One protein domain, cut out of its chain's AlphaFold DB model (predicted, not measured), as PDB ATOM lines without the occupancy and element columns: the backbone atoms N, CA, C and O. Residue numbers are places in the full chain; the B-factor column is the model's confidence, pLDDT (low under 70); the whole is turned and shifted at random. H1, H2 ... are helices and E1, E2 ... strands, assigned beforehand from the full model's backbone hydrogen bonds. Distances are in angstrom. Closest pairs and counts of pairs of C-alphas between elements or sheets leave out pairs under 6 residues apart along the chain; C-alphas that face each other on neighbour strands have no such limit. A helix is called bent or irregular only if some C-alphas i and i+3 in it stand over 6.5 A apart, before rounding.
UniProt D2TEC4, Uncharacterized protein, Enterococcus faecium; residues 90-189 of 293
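Overview. This is residues 90 to 189 of the 293 residues of an uncharacterized protein of Enterococcus faecium (UniProt D2TEC4). H1 and H2 form an L at one side of a small core of loops built round a short parallel strand pair, E1 and E2. From that core a long unnamed stretch, residues 146 to 168, runs out to the far end, and H3, H4 and H5 come back from there in a row. The printed part has 100 residues, in the order H1, H2, E1, E2, H3, H4, H5; it is mostly helix, though only 48 residues are in named elements. It is only just loose, close to compact, with a radius of gyration of the C-alphas of 15.7 A, and elongated, spanning 49 by 30 by 23 A.

Arrangement. H1, residues 90 to 99, and H2, residues 102 to 115, are apart, with a tight link between them. E1, residues 128 to 130, and E2, residues 143 to 145, are parallel neighbours at 25 degrees; N 130 and O 144 are 2.8 A apart, within hydrogen-bond range. H3, residues 169 to 173, and H4, residues 175 to 183, are close but not clearly touching; their closest C-alphas, of Arg 172 and Arg 178, are 6.5 A apart. H5, residues 185 to 188, is likewise close to H4 but not clearly touching, the closest C-alphas being those of Gln 179 and Leu 185, 6.7 A. Every O i to N i+4 pair is within hydrogen-bond range in H1 and H2, against 4 of 5 in H4 and 0 of 1 in H3, where 2 of 2 O i to N i+3 pairs are; H5 is too short for such a pair.

Along the chain. H1 begins at C-alpha 90 (-6.871, 46.107, 49.041) and is 14.7 A long. H2 is 20.2 A long, H4 10.0 A. H4 is only just irregular: C-alphas 180 and 183 are 6.8 A apart. H5 ends at C-alpha 188 (1.957, 40.445, 30.400).

Size, cuts and confidence. The C-alphas farthest apart are those of Ser 119 and Lys 168, 49.6 A. The printed part has no cut. The links H2 to E1, E1 to E2 and E2 to H3 are long. Residues 184 to 189 have pLDDT under 70.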
ATOM      1  N   ASN A  90      -8.049  45.617  48.339       93.19
ATOM      2  CA  ASN A  90      -6.871  46.107  49.041       93.19
ATOM      3  C   ASN A  90      -6.757  45.493  50.445       93.19
ATOM      4  O   ASN A  90      -5.706  44.952  50.788       93.19
ATOM      5  N   ASN A  91      -7.845  45.491  51.221       92.25
ATOM      6  CA  ASN A  91      -7.865  44.892  52.560       92.25
ATOM      7  C   ASN A  91      -7.611  43.374  52.520       92.25
ATOM      8  O   ASN A  91      -6.897  42.829  53.359       92.25
ATOM      9  N   PHE A  92      -8.177  42.677  51.535       93.12
ATOM     10  CA  PHE A  92      -7.963  41.248  51.343       93.12
ATOM     11  C   PHE A  92      -6.514  40.961  50.935       93.12
ATOM     12  O   PHE A  92      -5.895  40.047  51.474       93.12
ATOM     13  N   ALA A  93      -5.923  41.777  50.058       95.12
ATOM     14  CA  ALA A  93      -4.512  41.673  49.702       95.12
ATOM     15  C   ALA A  93      -3.596  41.895  50.917       95.12
ATOM     16  O   ALA A  93      -2.625  41.159  51.086       95.12
ATOM     17  N   GLU A  94      -3.898  42.868  51.780       95.62
ATOM     18  CA  GLU A  94      -3.181  43.079  53.045       95.62
ATOM     19  C   GLU A  94      -3.288  41.872  53.978       95.62
ATOM     20  O   GLU A  94      -2.269  41.409  54.498       95.62
ATOM     21  N   TYR A  95      -4.488  41.307  54.127       94.62
ATOM     22  CA  TYR A  95      -4.690  40.084  54.898       94.62
ATOM     23  C   TYR A  95      -3.845  38.927  54.351       94.62
ATOM     24  O   TYR A  95      -3.087  38.318  55.105       94.62
ATOM     25  N   ILE A  96      -3.898  38.666  53.043       94.94
ATOM     26  CA  ILE A  96      -3.104  37.608  52.413       94.94
ATOM     27  C   ILE A  96      -1.598  37.850  52.623       94.94
ATOM     28  O   ILE A  96      -0.884  36.926  53.004       94.94
ATOM     29  N   ARG A  97      -1.102  39.087  52.471       94.19
ATOM     30  CA  ARG A  97       0.306  39.423  52.766       94.19
ATOM     31  C   ARG A  97       0.687  39.136  54.218       94.19
ATOM     32  O   ARG A  97       1.815  38.726  54.463       94.19
ATOM     33  N   SER A  98      -0.235  39.329  55.162       94.69
ATOM     34  CA  SER A  98       0.019  39.103  56.590       94.69
ATOM     35  C   SER A  98       0.181  37.625  56.967       94.69
ATOM     36  O   SER A  98       0.789  37.330  57.992       94.69
ATOM     37  N   ILE A  99      -0.340  36.704  56.145       93.50
ATOM     38  CA  ILE A  99      -0.307  35.258  56.413       93.50
ATOM     39  C   ILE A  99       0.709  34.490  55.552       93.50
ATOM     40  O   ILE A  99       0.982  33.326  55.843       93.50
ATOM     41  N   ILE A 100       1.279  35.108  54.509       91.25
ATOM     42  CA  ILE A 100       2.342  34.495  53.695       91.25
ATOM     43  C   ILE A 100       3.633  34.405  54.515       91.25
ATOM     44  O   ILE A 100       4.074  35.377  55.123       91.25
ATOM     45  N   ASN A 101       4.262  33.232  54.491       89.19
ATOM     46  CA  ASN A 101       5.555  32.970  55.118       89.19
ATOM     47  C   ASN A 101       6.363  31.936  54.305       89.19
ATOM     48  O   ASN A 101       5.840  31.318  53.374       89.19
ATOM     49  N   ASP A 102       7.630  31.729  54.666       85.75
ATOM     50  CA  ASP A 102       8.533  30.809  53.949       85.75
ATOM     51  C   ASP A 102       8.073  29.338  54.001       85.75
ATOM     52  O   ASP A 102       8.341  28.550  53.088       85.75
ATOM     53  N   ASP A 103       7.349  28.958  55.059       92.19
ATOM     54  CA  ASP A 103       6.759  27.625  55.205       92.19
ATOM     55  C   ASP A 103       5.647  27.395  54.169       92.19
ATOM     56  O   ASP A 103       5.594  26.335  53.543       92.19
ATOM     57  N   TYR A 104       4.817  28.407  53.899       92.56
ATOM     58  CA  TYR A 104       3.816  28.373  52.833       92.56
ATOM     59  C   TYR A 104       4.451  28.187  51.449       92.56
ATOM     60  O   TYR A 104       4.017  27.312  50.697       92.56
ATOM     61  N   GLU A 105       5.488  28.962  51.115       91.12
ATOM     62  CA  GLU A 105       6.164  28.851  49.813       91.12
ATOM     63  C   GLU A 105       6.771  27.457  49.619       91.12
ATOM     64  O   GLU A 105       6.551  26.810  48.593       91.12
ATOM     65  N   SER A 106       7.468  26.951  50.640       92.75
ATOM     66  CA  SER A 106       8.084  25.621  50.611       92.75
ATOM     67  C   SER A 106       7.038  24.513  50.455       92.75
ATOM     68  O   SER A 106       7.212  23.597  49.648       92.75
ATOM     69  N   LYS A 107       5.915  24.607  51.180       93.50
ATOM     70  CA  LYS A 107       4.797  23.658  51.070       93.50
ATOM     71  C   LYS A 107       4.154  23.684  49.687       93.50
ATOM     72  O   LYS A 107       3.877  22.616  49.147       93.50
ATOM     73  N   ALA A 108       3.944  24.864  49.109       93.81
ATOM     74  CA  ALA A 108       3.374  25.004  47.773       93.81
ATOM     75  C   ALA A 108       4.299  24.427  46.689       93.81
ATOM     76  O   ALA A 108       3.829  23.705  45.812       93.81
ATOM     77  N   CYS A 109       5.611  24.677  46.780       93.31
ATOM     78  CA  CYS A 109       6.607  24.083  45.885       93.31
ATOM     79  C   CYS A 109       6.612  22.554  45.976       93.31
ATOM     80  O   CYS A 109       6.488  21.884  44.955       93.31
ATOM     81  N   ASN A 110       6.693  21.996  47.188       93.81
ATOM     82  CA  ASN A 110       6.699  20.544  47.389       93.81
ATOM     83  C   ASN A 110       5.421  19.886  46.865       93.81
ATOM     84  O   ASN A 110       5.476  18.819  46.259       93.81
ATOM     85  N   LEU A 111       4.278  20.534  47.076       94.81
ATOM     86  CA  LEU A 111       2.999  20.057  46.580       94.81
ATOM     87  C   LEU A 111       2.950  20.045  45.048       94.81
ATOM     88  O   LEU A 111       2.507  19.058  44.473       94.81
ATOM     89  N   LEU A 112       3.424  21.108  44.388       94.69
ATOM     90  CA  LEU A 112       3.486  21.146  42.928       94.69
ATOM     91  C   LEU A 112       4.403  20.044  42.388       94.69
ATOM     92  O   LEU A 112       3.982  19.299  41.513       94.69
ATOM     93  N   LEU A 113       5.608  19.897  42.948       94.56
ATOM     94  CA  LEU A 113       6.554  18.851  42.546       94.56
ATOM     95  C   LEU A 113       5.967  17.447  42.682       94.56
ATOM     96  O   LEU A 113       6.201  16.608  41.818       94.56
ATOM     97  N   ALA A 114       5.186  17.205  43.735       93.88
ATOM     98  CA  ALA A 114       4.496  15.940  43.929       93.88
ATOM     99  C   ALA A 114       3.368  15.709  42.903       93.88
ATOM    100  O   ALA A 114       3.166  14.568  42.509       93.88
ATOM    101  N   MET A 115       2.667  16.756  42.443       93.50
ATOM    102  CA  MET A 115       1.627  16.630  41.404       93.50
ATOM    103  C   MET A 115       2.200  16.339  40.018       93.50
ATOM    104  O   MET A 115       1.597  15.583  39.269       93.50
ATOM    105  N   VAL A 116       3.328  16.962  39.663       91.75
ATOM    106  CA  VAL A 116       3.928  16.837  38.319       91.75
ATOM    107  C   VAL A 116       5.085  15.833  38.261       91.75
ATOM    108  O   VAL A 116       5.788  15.752  37.260       91.75
ATOM    109  N   GLU A 117       5.335  15.114  39.359       89.62
ATOM    110  CA  GLU A 117       6.431  14.145  39.517       89.62
ATOM    111  C   GLU A 117       7.824  14.693  39.125       89.62
ATOM    112  O   GLU A 117       8.708  13.968  38.660       89.62
ATOM    113  N   ALA A 118       8.053  15.993  39.334       89.88
ATOM    114  CA  ALA A 118       9.290  16.667  38.951       89.88
ATOM    115  C   ALA A 118      10.313  16.714  40.097       89.88
ATOM    116  O   ALA A 118       9.981  16.799  41.278       89.88
ATOM    117  N   SER A 119      11.600  16.731  39.739       90.38
ATOM    118  CA  SER A 119      12.704  16.807  40.709       90.38
ATOM    119  C   SER A 119      12.955  18.215  41.256       90.38
ATOM    120  O   SER A 119      13.497  18.360  42.350       90.38
ATOM    121  N   SER A 120      12.604  19.258  40.499       92.81
ATOM    122  CA  SER A 120      12.768  20.656  40.910       92.81
ATOM    123  C   SER A 120      11.872  21.591  40.094       92.81
ATOM    124  O   SER A 120      11.521  21.271  38.959       92.81
ATOM    125  N   ILE A 121      11.527  22.753  40.662       92.44
ATOM    126  CA  ILE A 121      10.597  23.725  40.060       92.44
ATOM    127  C   ILE A 121      11.063  24.208  38.672       92.44
ATOM    128  O   ILE A 121      10.238  24.233  37.763       92.44
ATOM    129  N   PRO A 122      12.359  24.511  38.439       91.31
ATOM    130  CA  PRO A 122      12.824  24.941  37.117       91.31
ATOM    131  C   PRO A 122      12.723  23.879  36.011       91.31
ATOM    132  O   PRO A 122      12.889  24.213  34.842       91.31
ATOM    133  N   HIS A 123      12.499  22.606  36.356       89.00
ATOM    134  CA  HIS A 123      12.312  21.525  35.380       89.00
ATOM    135  C   HIS A 123      10.846  21.316  34.984       89.00
ATOM    136  O   HIS A 123      10.563  20.446  34.166       89.00
ATOM    137  N   ILE A 124       9.922  22.090  35.555       91.06
ATOM    138  CA  ILE A 124       8.501  22.019  35.223       91.06
ATOM    139  C   ILE A 124       8.278  22.734  33.890       91.06
ATOM    140  O   ILE A 124       8.489  23.943  33.779       91.06
ATOM    141  N   SER A 125       7.846  21.980  32.880       87.62
ATOM    142  CA  SER A 125       7.433  22.516  31.578       87.62
ATOM    143  C   SER A 125       5.933  22.819  31.501       87.62
ATOM    144  O   SER A 125       5.491  23.460  30.547       87.62
ATOM    145  N   ASP A 126       5.156  22.374  32.489       89.81
ATOM    146  CA  ASP A 126       3.705  22.532  32.538       89.81
ATOM    147  C   ASP A 126       3.267  23.998  32.579       89.81
ATOM    148  O   ASP A 126       3.883  24.858  33.220       89.81
ATOM    149  N   LYS A 127       2.132  24.289  31.937       90.94
ATOM    150  CA  LYS A 127       1.471  25.588  32.077       90.94
ATOM    151  C   LYS A 127       0.594  25.588  33.319       90.94
ATOM    152  O   LYS A 127      -0.419  24.896  33.384       90.94
ATOM    153  N   VAL A 128       0.961  26.418  34.290       91.81
ATOM    154  CA  VAL A 128       0.237  26.529  35.559       91.81
ATOM    155  C   VAL A 128      -0.680  27.746  35.544       91.81
ATOM    156  O   VAL A 128      -0.218  28.886  35.508       91.81
ATOM    157  N   PHE A 129      -1.983  27.494  35.643       91.88
ATOM    158  CA  PHE A 129      -2.997  28.513  35.900       91.88
ATOM    159  C   PHE A 129      -3.275  28.572  37.397       91.88
ATOM    160  O   PHE A 129      -3.752  27.608  37.994       91.88
ATOM    161  N   SER A 130      -2.983  29.712  38.012       91.69
ATOM    162  CA  SER A 130      -3.256  29.949  39.421       91.69
ATOM    163  C   SER A 130      -4.471  30.851  39.578       91.69
ATOM    164  O   SER A 130      -4.442  32.026  39.208       91.69
ATOM    165  N   PHE A 131      -5.510  30.292  40.192       91.56
ATOM    166  CA  PHE A 131      -6.678  31.016  40.700       91.56
ATOM    167  C   PHE A 131      -6.422  31.594  42.103       91.56
ATOM    168  O   PHE A 131      -7.266  32.287  42.661       91.56
ATOM    169  N   ASN A 132      -5.239  31.338  42.676       91.94
ATOM    170  CA  ASN A 132      -4.812  31.945  43.929       91.94
ATOM    171  C   ASN A 132      -4.218  33.339  43.696       91.94
ATOM    172  O   ASN A 132      -3.626  33.636  42.656       91.94
ATOM    173  N   TYR A 133      -4.277  34.155  44.744       92.94
ATOM    174  CA  TYR A 133      -3.794  35.538  44.753       92.94
ATOM    175  C   TYR A 133      -2.289  35.675  45.035       92.94
ATOM    176  O   TYR A 133      -1.777  36.780  45.222       92.94
ATOM    177  N   THR A 134      -1.561  34.564  45.095       93.31
ATOM    178  CA  THR A 134      -0.134  34.495  45.431       93.31
ATOM    179  C   THR A 134       0.667  33.867  44.289       93.31
ATOM    180  O   THR A 134       0.124  33.193  43.411       93.31
ATOM    181  N   ASN A 135       1.984  34.081  44.306       91.94
ATOM    182  CA  ASN A 135       2.929  33.360  43.457       91.94
ATOM    183  C   ASN A 135       4.070  32.808  44.335       91.94
ATOM    184  O   ASN A 135       5.088  33.488  44.500       91.94
ATOM    185  N   PRO A 136       3.903  31.605  44.921       92.44
ATOM    186  CA  PRO A 136       4.918  31.009  45.791       92.44
ATOM    187  C   PRO A 136       6.175  30.559  45.030       92.44
ATOM    188  O   PRO A 136       7.215  30.341  45.641       92.44
ATOM    189  N   PHE A 137       6.106  30.448  43.698       90.88
ATOM    190  CA  PHE A 137       7.209  29.966  42.863       90.88
ATOM    191  C   PHE A 137       8.154  31.086  42.407       90.88
ATOM    192  O   PHE A 137       9.228  30.812  41.865       90.88
ATOM    193  N   LYS A 138       7.789  32.351  42.663       84.38
ATOM    194  CA  LYS A 138       8.575  33.543  42.312       84.38
ATOM    195  C   LYS A 138       8.972  33.503  40.830       84.38
ATOM    196  O   LYS A 138       8.097  33.383  39.977       84.38
ATOM    197  N   ASP A 139      10.270  33.585  40.544       84.56
ATOM    198  CA  ASP A 139      10.826  33.592  39.188       84.56
ATOM    199  C   ASP A 139      11.292  32.194  38.733       84.56
ATOM    200  O   ASP A 139      11.818  32.048  37.633       84.56
ATOM    201  N   GLN A 140      11.121  31.155  39.566       88.31
ATOM    202  CA  GLN A 140      11.545  29.784  39.242       88.31
ATOM    203  C   GLN A 140      10.585  29.082  38.279       88.31
ATOM    204  O   GLN A 140      10.999  28.172  37.566       88.31
ATOM    205  N   LEU A 141       9.314  29.490  38.274       89.75
ATOM    206  CA  LEU A 141       8.286  28.980  37.377       89.75
ATOM    207  C   LEU A 141       7.368  30.118  36.953       89.75
ATOM    208  O   LEU A 141       6.822  30.844  37.784       89.75
ATOM    209  N   LYS A 142       7.167  30.245  35.645       86.38
ATOM    210  CA  LYS A 142       6.208  31.193  35.089       86.38
ATOM    211  C   LYS A 142       4.800  30.617  35.234       86.38
ATOM    212  O   LYS A 142       4.451  29.664  34.543       86.38
ATOM    213  N   ILE A 143       3.997  31.219  36.106       89.19
ATOM    214  CA  ILE A 143       2.582  30.874  36.288       89.19
ATOM    215  C   ILE A 143       1.681  31.978  35.741       89.19
ATOM    216  O   ILE A 143       2.083  33.136  35.678       89.19
ATOM    217  N   ILE A 144       0.451  31.617  35.381       89.06
ATOM    218  CA  ILE A 144      -0.592  32.548  34.955       89.06
ATOM    219  C   ILE A 144      -1.532  32.803  36.132       89.06
ATOM    220  O   ILE A 144      -2.365  31.961  36.460       89.06
ATOM    221  N   ASN A 145      -1.412  33.961  36.779       89.69
ATOM    222  CA  ASN A 145      -2.329  34.379  37.843       89.69
ATOM    223  C   ASN A 145      -3.596  35.009  37.247       89.69
ATOM    224  O   ASN A 145      -3.613  36.196  36.916       89.69
ATOM    225  N   VAL A 146      -4.664  34.220  37.114       88.12
ATOM    226  CA  VAL A 146      -5.884  34.642  36.399       88.12
ATOM    227  C   VAL A 146      -6.616  35.799  37.087       88.12
ATOM    228  O   VAL A 146      -7.239  36.620  36.413       88.12
ATOM    229  N   HIS A 147      -6.493  35.917  38.411       89.19
ATOM    230  CA  HIS A 147      -7.130  36.965  39.217       89.19
ATOM    231  C   HIS A 147      -6.145  38.014  39.743       89.19
ATOM    232  O   HIS A 147      -6.462  38.721  40.693       89.19
ATOM    233  N   GLY A 148      -4.954  38.122  39.144       90.06
ATOM    234  CA  GLY A 148      -3.894  39.006  39.632       90.06
ATOM    235  C   GLY A 148      -3.188  38.469  40.881       90.06
ATOM    236  O   GLY A 148      -3.422  37.345  41.329       90.06
ATOM    237  N   THR A 149      -2.276  39.267  41.438       91.75
ATOM    238  CA  THR A 149      -1.454  38.881  42.590       91.75
ATOM    239  C   THR A 149      -1.367  39.974  43.645       91.75
ATOM    240  O   THR A 149      -1.340  41.173  43.358       91.75
ATOM    241  N   VAL A 150      -1.219  39.560  44.905       93.31
ATOM    242  CA  VAL A 150      -0.948  40.486  46.012       93.31
ATOM    243  C   VAL A 150       0.396  41.200  45.867       93.31
ATOM    244  O   VAL A 150       0.553  42.302  46.392       93.31
ATOM    245  N   LYS A 151       1.359  40.599  45.153       89.44
ATOM    246  CA  LYS A 151       2.675  41.194  44.870       89.44
ATOM    247  C   LYS A 151       2.544  42.399  43.937       89.44
ATOM    248  O   LYS A 151       3.181  43.418  44.171       89.44
ATOM    249  N   GLU A 152       1.701  42.290  42.915       87.75
ATOM    250  CA  GLU A 152       1.459  43.347  41.924       87.75
ATOM    251  C   GLU A 152       0.351  44.325  42.337       87.75
ATOM    252  O   GLU A 152       0.125  45.321  41.654       87.75
ATOM    253  N   ASN A 153      -0.322  44.064  43.464       88.50
ATOM    254  CA  ASN A 153      -1.434  44.866  43.975       88.50
ATOM    255  C   ASN A 153      -2.555  45.062  42.936       88.50
ATOM    256  O   ASN A 153      -3.110  46.151  42.799       88.50
ATOM    257  N   ASN A 154      -2.856  44.001  42.187       90.06
ATOM    258  CA  ASN A 154      -3.830  43.989  41.095       90.06
ATOM    259  C   ASN A 154      -4.820  42.823  41.221       90.06
ATOM    260  O   ASN A 154      -5.325  42.342  40.207       90.06
ATOM    261  N   ILE A 155      -5.054  42.335  42.446       92.81
ATOM    262  CA  ILE A 155      -6.034  41.272  42.645       92.81
ATOM    263  C   ILE A 155      -7.426  41.761  42.252       92.81
ATOM    264  O   ILE A 155      -7.770  42.917  42.507       92.81
ATOM    265  N   ILE A 156      -8.216  40.879  41.652       92.69
ATOM    266  CA  ILE A 156      -9.575  41.199  41.230       92.69
ATOM    267  C   ILE A 156     -10.566  40.140  41.710       92.69
ATOM    268  O   ILE A 156     -10.321  38.944  41.599       92.69
ATOM    269  N   PHE A 157     -11.712  40.607  42.181       92.69
ATOM    270  CA  PHE A 157     -12.936  39.838  42.367       92.69
ATOM    271  C   PHE A 157     -13.952  40.245  41.304       92.69
ATOM    272  O   PHE A 157     -13.982  41.387  40.833       92.69
ATOM    273  N   GLY A 158     -14.830  39.335  40.917       91.56
ATOM    274  CA  GLY A 158     -15.870  39.685  39.965       91.56
ATOM    275  C   GLY A 158     -16.856  38.570  39.721       91.56
ATOM    276  O   GLY A 158     -16.659  37.429  40.115       91.56
ATOM    277  N   ILE A 159     -17.933  38.908  39.032       91.19
ATOM    278  CA  ILE A 159     -18.921  37.915  38.611       91.19
ATOM    279  C   ILE A 159     -18.570  37.355  37.236       91.19
ATOM    280  O   ILE A 159     -17.852  37.991  36.457       91.19
ATOM    281  N   ASP A 160     -19.086  36.170  36.930       88.00
ATOM    282  CA  ASP A 160     -19.012  35.641  35.572       88.00
ATOM    283  C   ASP A 160     -19.858  36.507  34.614       88.00
ATOM    284  O   ASP A 160     -20.904  37.052  34.984       88.00
ATOM    285  N   GLN A 161     -19.372  36.682  33.385       87.94
ATOM    286  CA  GLN A 161     -20.004  37.509  32.359       87.94
ATOM    287  C   GLN A 161     -21.287  36.915  31.767       87.94
ATOM    288  O   GLN A 161     -22.054  37.671  31.178       87.94
ATOM    289  N   GLU A 162     -21.526  35.604  31.889       84.69
ATOM    290  CA  GLU A 162     -22.597  34.888  31.178       84.69
ATOM    291  C   GLU A 162     -23.979  35.532  31.381       84.69
ATOM    292  O   GLU A 162     -24.766  35.654  30.444       84.69
ATOM    293  N   ASN A 163     -24.245  36.031  32.591       82.06
ATOM    294  CA  ASN A 163     -25.532  36.620  32.968       82.06
ATOM    295  C   ASN A 163     -25.563  38.158  32.899       82.06
ATOM    296  O   ASN A 163     -26.509  38.778  33.392       82.06
ATOM    297  N   VAL A 164     -24.539  38.801  32.326       89.81
ATOM    298  CA  VAL A 164     -24.386  40.263  32.347       89.81
ATOM    299  C   VAL A 164     -24.287  40.826  30.935       89.81
ATOM    300  O   VAL A 164     -23.325  40.593  30.215       89.81
ATOM    301  N   ASP A 165     -25.272  41.643  30.565       90.06
ATOM    302  CA  ASP A 165     -25.302  42.363  29.288       90.06
ATOM    303  C   ASP A 165     -24.094  43.322  29.158       90.06
ATOM    304  O   ASP A 165     -23.996  44.267  29.956       90.06
ATOM    305  N   PRO A 166     -23.210  43.134  28.155       92.12
ATOM    306  CA  PRO A 166     -22.021  43.966  27.949       92.12
ATOM    307  C   PRO A 166     -22.297  45.449  27.698       92.12
ATOM    308  O   PRO A 166     -21.399  46.274  27.840       92.12
ATOM    309  N   THR A 167     -23.529  45.811  27.327       92.00
ATOM    310  CA  THR A 167     -23.924  47.210  27.108       92.00
ATOM    311  C   THR A 167     -24.262  47.949  28.403       92.00
ATOM    312  O   THR A 167     -24.397  49.173  28.398       92.00
ATOM    313  N   LYS A 168     -24.408  47.231  29.524       91.75
ATOM    314  CA  LYS A 168     -24.748  47.823  30.822       91.75
ATOM    315  C   LYS A 168     -23.491  48.162  31.609       91.75
ATOM    316  O   LYS A 168     -22.579  47.353  31.718       91.75
ATOM    317  N   ASP A 169     -23.520  49.289  32.318       90.25
ATOM    318  CA  ASP A 169     -22.418  49.731  33.188       90.25
ATOM    319  C   ASP A 169     -22.003  48.699  34.254       90.25
ATOM    320  O   ASP A 169     -20.862  48.705  34.711       90.25
ATOM    321  N   ILE A 170     -22.909  47.801  34.663       93.00
ATOM    322  CA  ILE A 170     -22.599  46.721  35.614       93.00
ATOM    323  C   ILE A 170     -21.619  45.684  35.042       93.00
ATOM    324  O   ILE A 170     -20.984  44.971  35.813       93.00
ATOM    325  N   TYR A 171     -21.436  45.630  33.718       94.19
ATOM    326  CA  TYR A 171     -20.493  44.722  33.064       94.19
ATOM    327  C   TYR A 171     -19.055  44.907  33.559       94.19
ATOM    328  O   TYR A 171     -18.276  43.957  33.590       94.19
ATOM    329  N   ARG A 172     -18.712  46.100  34.059       93.88
ATOM    330  CA  ARG A 172     -17.391  46.376  34.634       93.88
ATOM    331  C   ARG A 172     -17.053  45.603  35.912       93.88
ATOM    332  O   ARG A 172     -15.900  45.598  36.326       93.88
ATOM    333  N   PHE A 173     -18.046  44.980  36.545       93.88
ATOM    334  CA  PHE A 173     -17.863  44.105  37.706       93.88
ATOM    335  C   PHE A 173     -17.617  42.641  37.305       93.88
ATOM    336  O   PHE A 173     -17.442  41.792  38.178       93.88
ATOM    337  N   THR A 174     -17.617  42.328  36.005       93.44
ATOM    338  CA  THR A 174     -17.322  40.977  35.516       93.44
ATOM    339  C   THR A 174     -15.823  40.705  35.517       93.44
ATOM    340  O   THR A 174     -15.026  41.596  35.213       93.44
ATOM    341  N   LYS A 175     -15.425  39.458  35.785       90.50
ATOM    342  CA  LYS A 175     -14.014  39.039  35.716       90.50
ATOM    343  C   LYS A 175     -13.400  39.368  34.354       90.50
ATOM    344  O   LYS A 175     -12.330  39.962  34.309       90.50
ATOM    345  N   THR A 176     -14.116  39.090  33.263       89.12
ATOM    346  CA  THR A 176     -13.667  39.376  31.890       89.12
ATOM    347  C   THR A 176     -13.343  40.856  31.665       89.12
ATOM    348  O   THR A 176     -12.259  41.188  31.180       89.12
ATOM    349  N   PHE A 177     -14.234  41.779  32.051       91.31
ATOM    350  CA  PHE A 177     -13.966  43.212  31.887       91.31
ATOM    351  C   PHE A 177     -12.767  43.669  32.725       91.31
ATOM    352  O   PHE A 177     -11.922  44.445  32.266       91.31
ATOM    353  N   ARG A 178     -12.678  43.179  33.960       91.31
ATOM    354  CA  ARG A 178     -11.595  43.535  34.879       91.31
ATOM    355  C   ARG A 178     -10.257  42.968  34.430       91.31
ATOM    356  O   ARG A 178      -9.250  43.663  34.490       91.31
ATOM    357  N   GLN A 179     -10.231  41.762  33.873       86.81
ATOM    358  CA  GLN A 179      -9.021  41.210  33.270       86.81
ATOM    359  C   GLN A 179      -8.528  42.046  32.088       86.81
ATOM    360  O   GLN A 179      -7.336  42.332  31.967       86.81
ATOM    361  N   MET A 180      -9.456  42.490  31.239       83.38
ATOM    362  CA  MET A 180      -9.148  43.345  30.096       83.38
ATOM    363  C   MET A 180      -8.564  44.706  30.515       83.38
ATOM    364  O   MET A 180      -7.731  45.257  29.799       83.38
ATOM    365  N   THR A 181      -8.984  45.255  31.658       83.75
ATOM    366  CA  THR A 181      -8.681  46.647  32.042       83.75
ATOM    367  C   THR A 181      -7.673  46.798  33.185       83.75
ATOM    368  O   THR A 181      -7.000  47.827  33.255       83.75
ATOM    369  N   GLU A 182      -7.525  45.799  34.058       82.19
ATOM    370  CA  GLU A 182      -6.794  45.924  35.331       82.19
ATOM    371  C   GLU A 182      -5.619  44.947  35.456       82.19
ATOM    372  O   GLU A 182      -4.531  45.361  35.854       82.19
ATOM    373  N   THR A 183      -5.787  43.674  35.081       72.38
ATOM    374  CA  THR A 183      -4.718  42.666  35.252       72.38
ATOM    375  C   THR A 183      -3.691  42.679  34.121       72.38
ATOM    376  O   THR A 183      -2.626  42.079  34.249       72.38
ATOM    377  N   LYS A 184      -3.982  43.381  33.013       66.12
ATOM    378  CA  LYS A 184      -3.107  43.519  31.836       66.12
ATOM    379  C   LYS A 184      -2.587  42.179  31.300       66.12
ATOM    380  O   LYS A 184      -1.520  42.152  30.695       66.12
ATOM    381  N   LEU A 185      -3.335  41.080  31.464       66.56
ATOM    382  CA  LEU A 185      -2.905  39.741  31.031       66.56
ATOM    383  C   LEU A 185      -2.415  39.737  29.574       66.56
ATOM    384  O   LEU A 185      -1.345  39.213  29.294       66.56
ATOM    385  N   ALA A 186      -3.120  40.414  28.665       58.41
ATOM    386  CA  ALA A 186      -2.727  40.502  27.255       58.41
ATOM    387  C   ALA A 186      -1.399  41.254  27.008       58.41
ATOM    388  O   ALA A 186      -0.750  41.047  25.991       58.41
ATOM    389  N   VAL A 187      -0.993  42.141  27.922       58.62
ATOM    390  CA  VAL A 187       0.305  42.839  27.869       58.62
ATOM    391  C   VAL A 187       1.396  41.994  28.535       58.62
ATOM    392  O   VAL A 187       2.541  41.999  28.088       58.62
ATOM    393  N   THR A 188       1.042  41.266  29.596       58.78
ATOM    394  CA  THR A 188       1.957  40.445  30.400       58.78
ATOM    395  C   THR A 188       2.322  39.121  29.715       58.78
ATOM    396  O   THR A 188       3.451  38.647  29.855       58.78
ATOM    397  N   TYR A 189       1.410  38.531  28.938       61.59
ATOM    398  CA  TYR A 189       1.620  37.265  28.228       61.59
ATOM    399  C   TYR A 189       1.648  37.509  26.714       61.59
ATOM    400  O   TYR A 189       0.614  37.696  26.085       61.59
TER     401      TYR A 189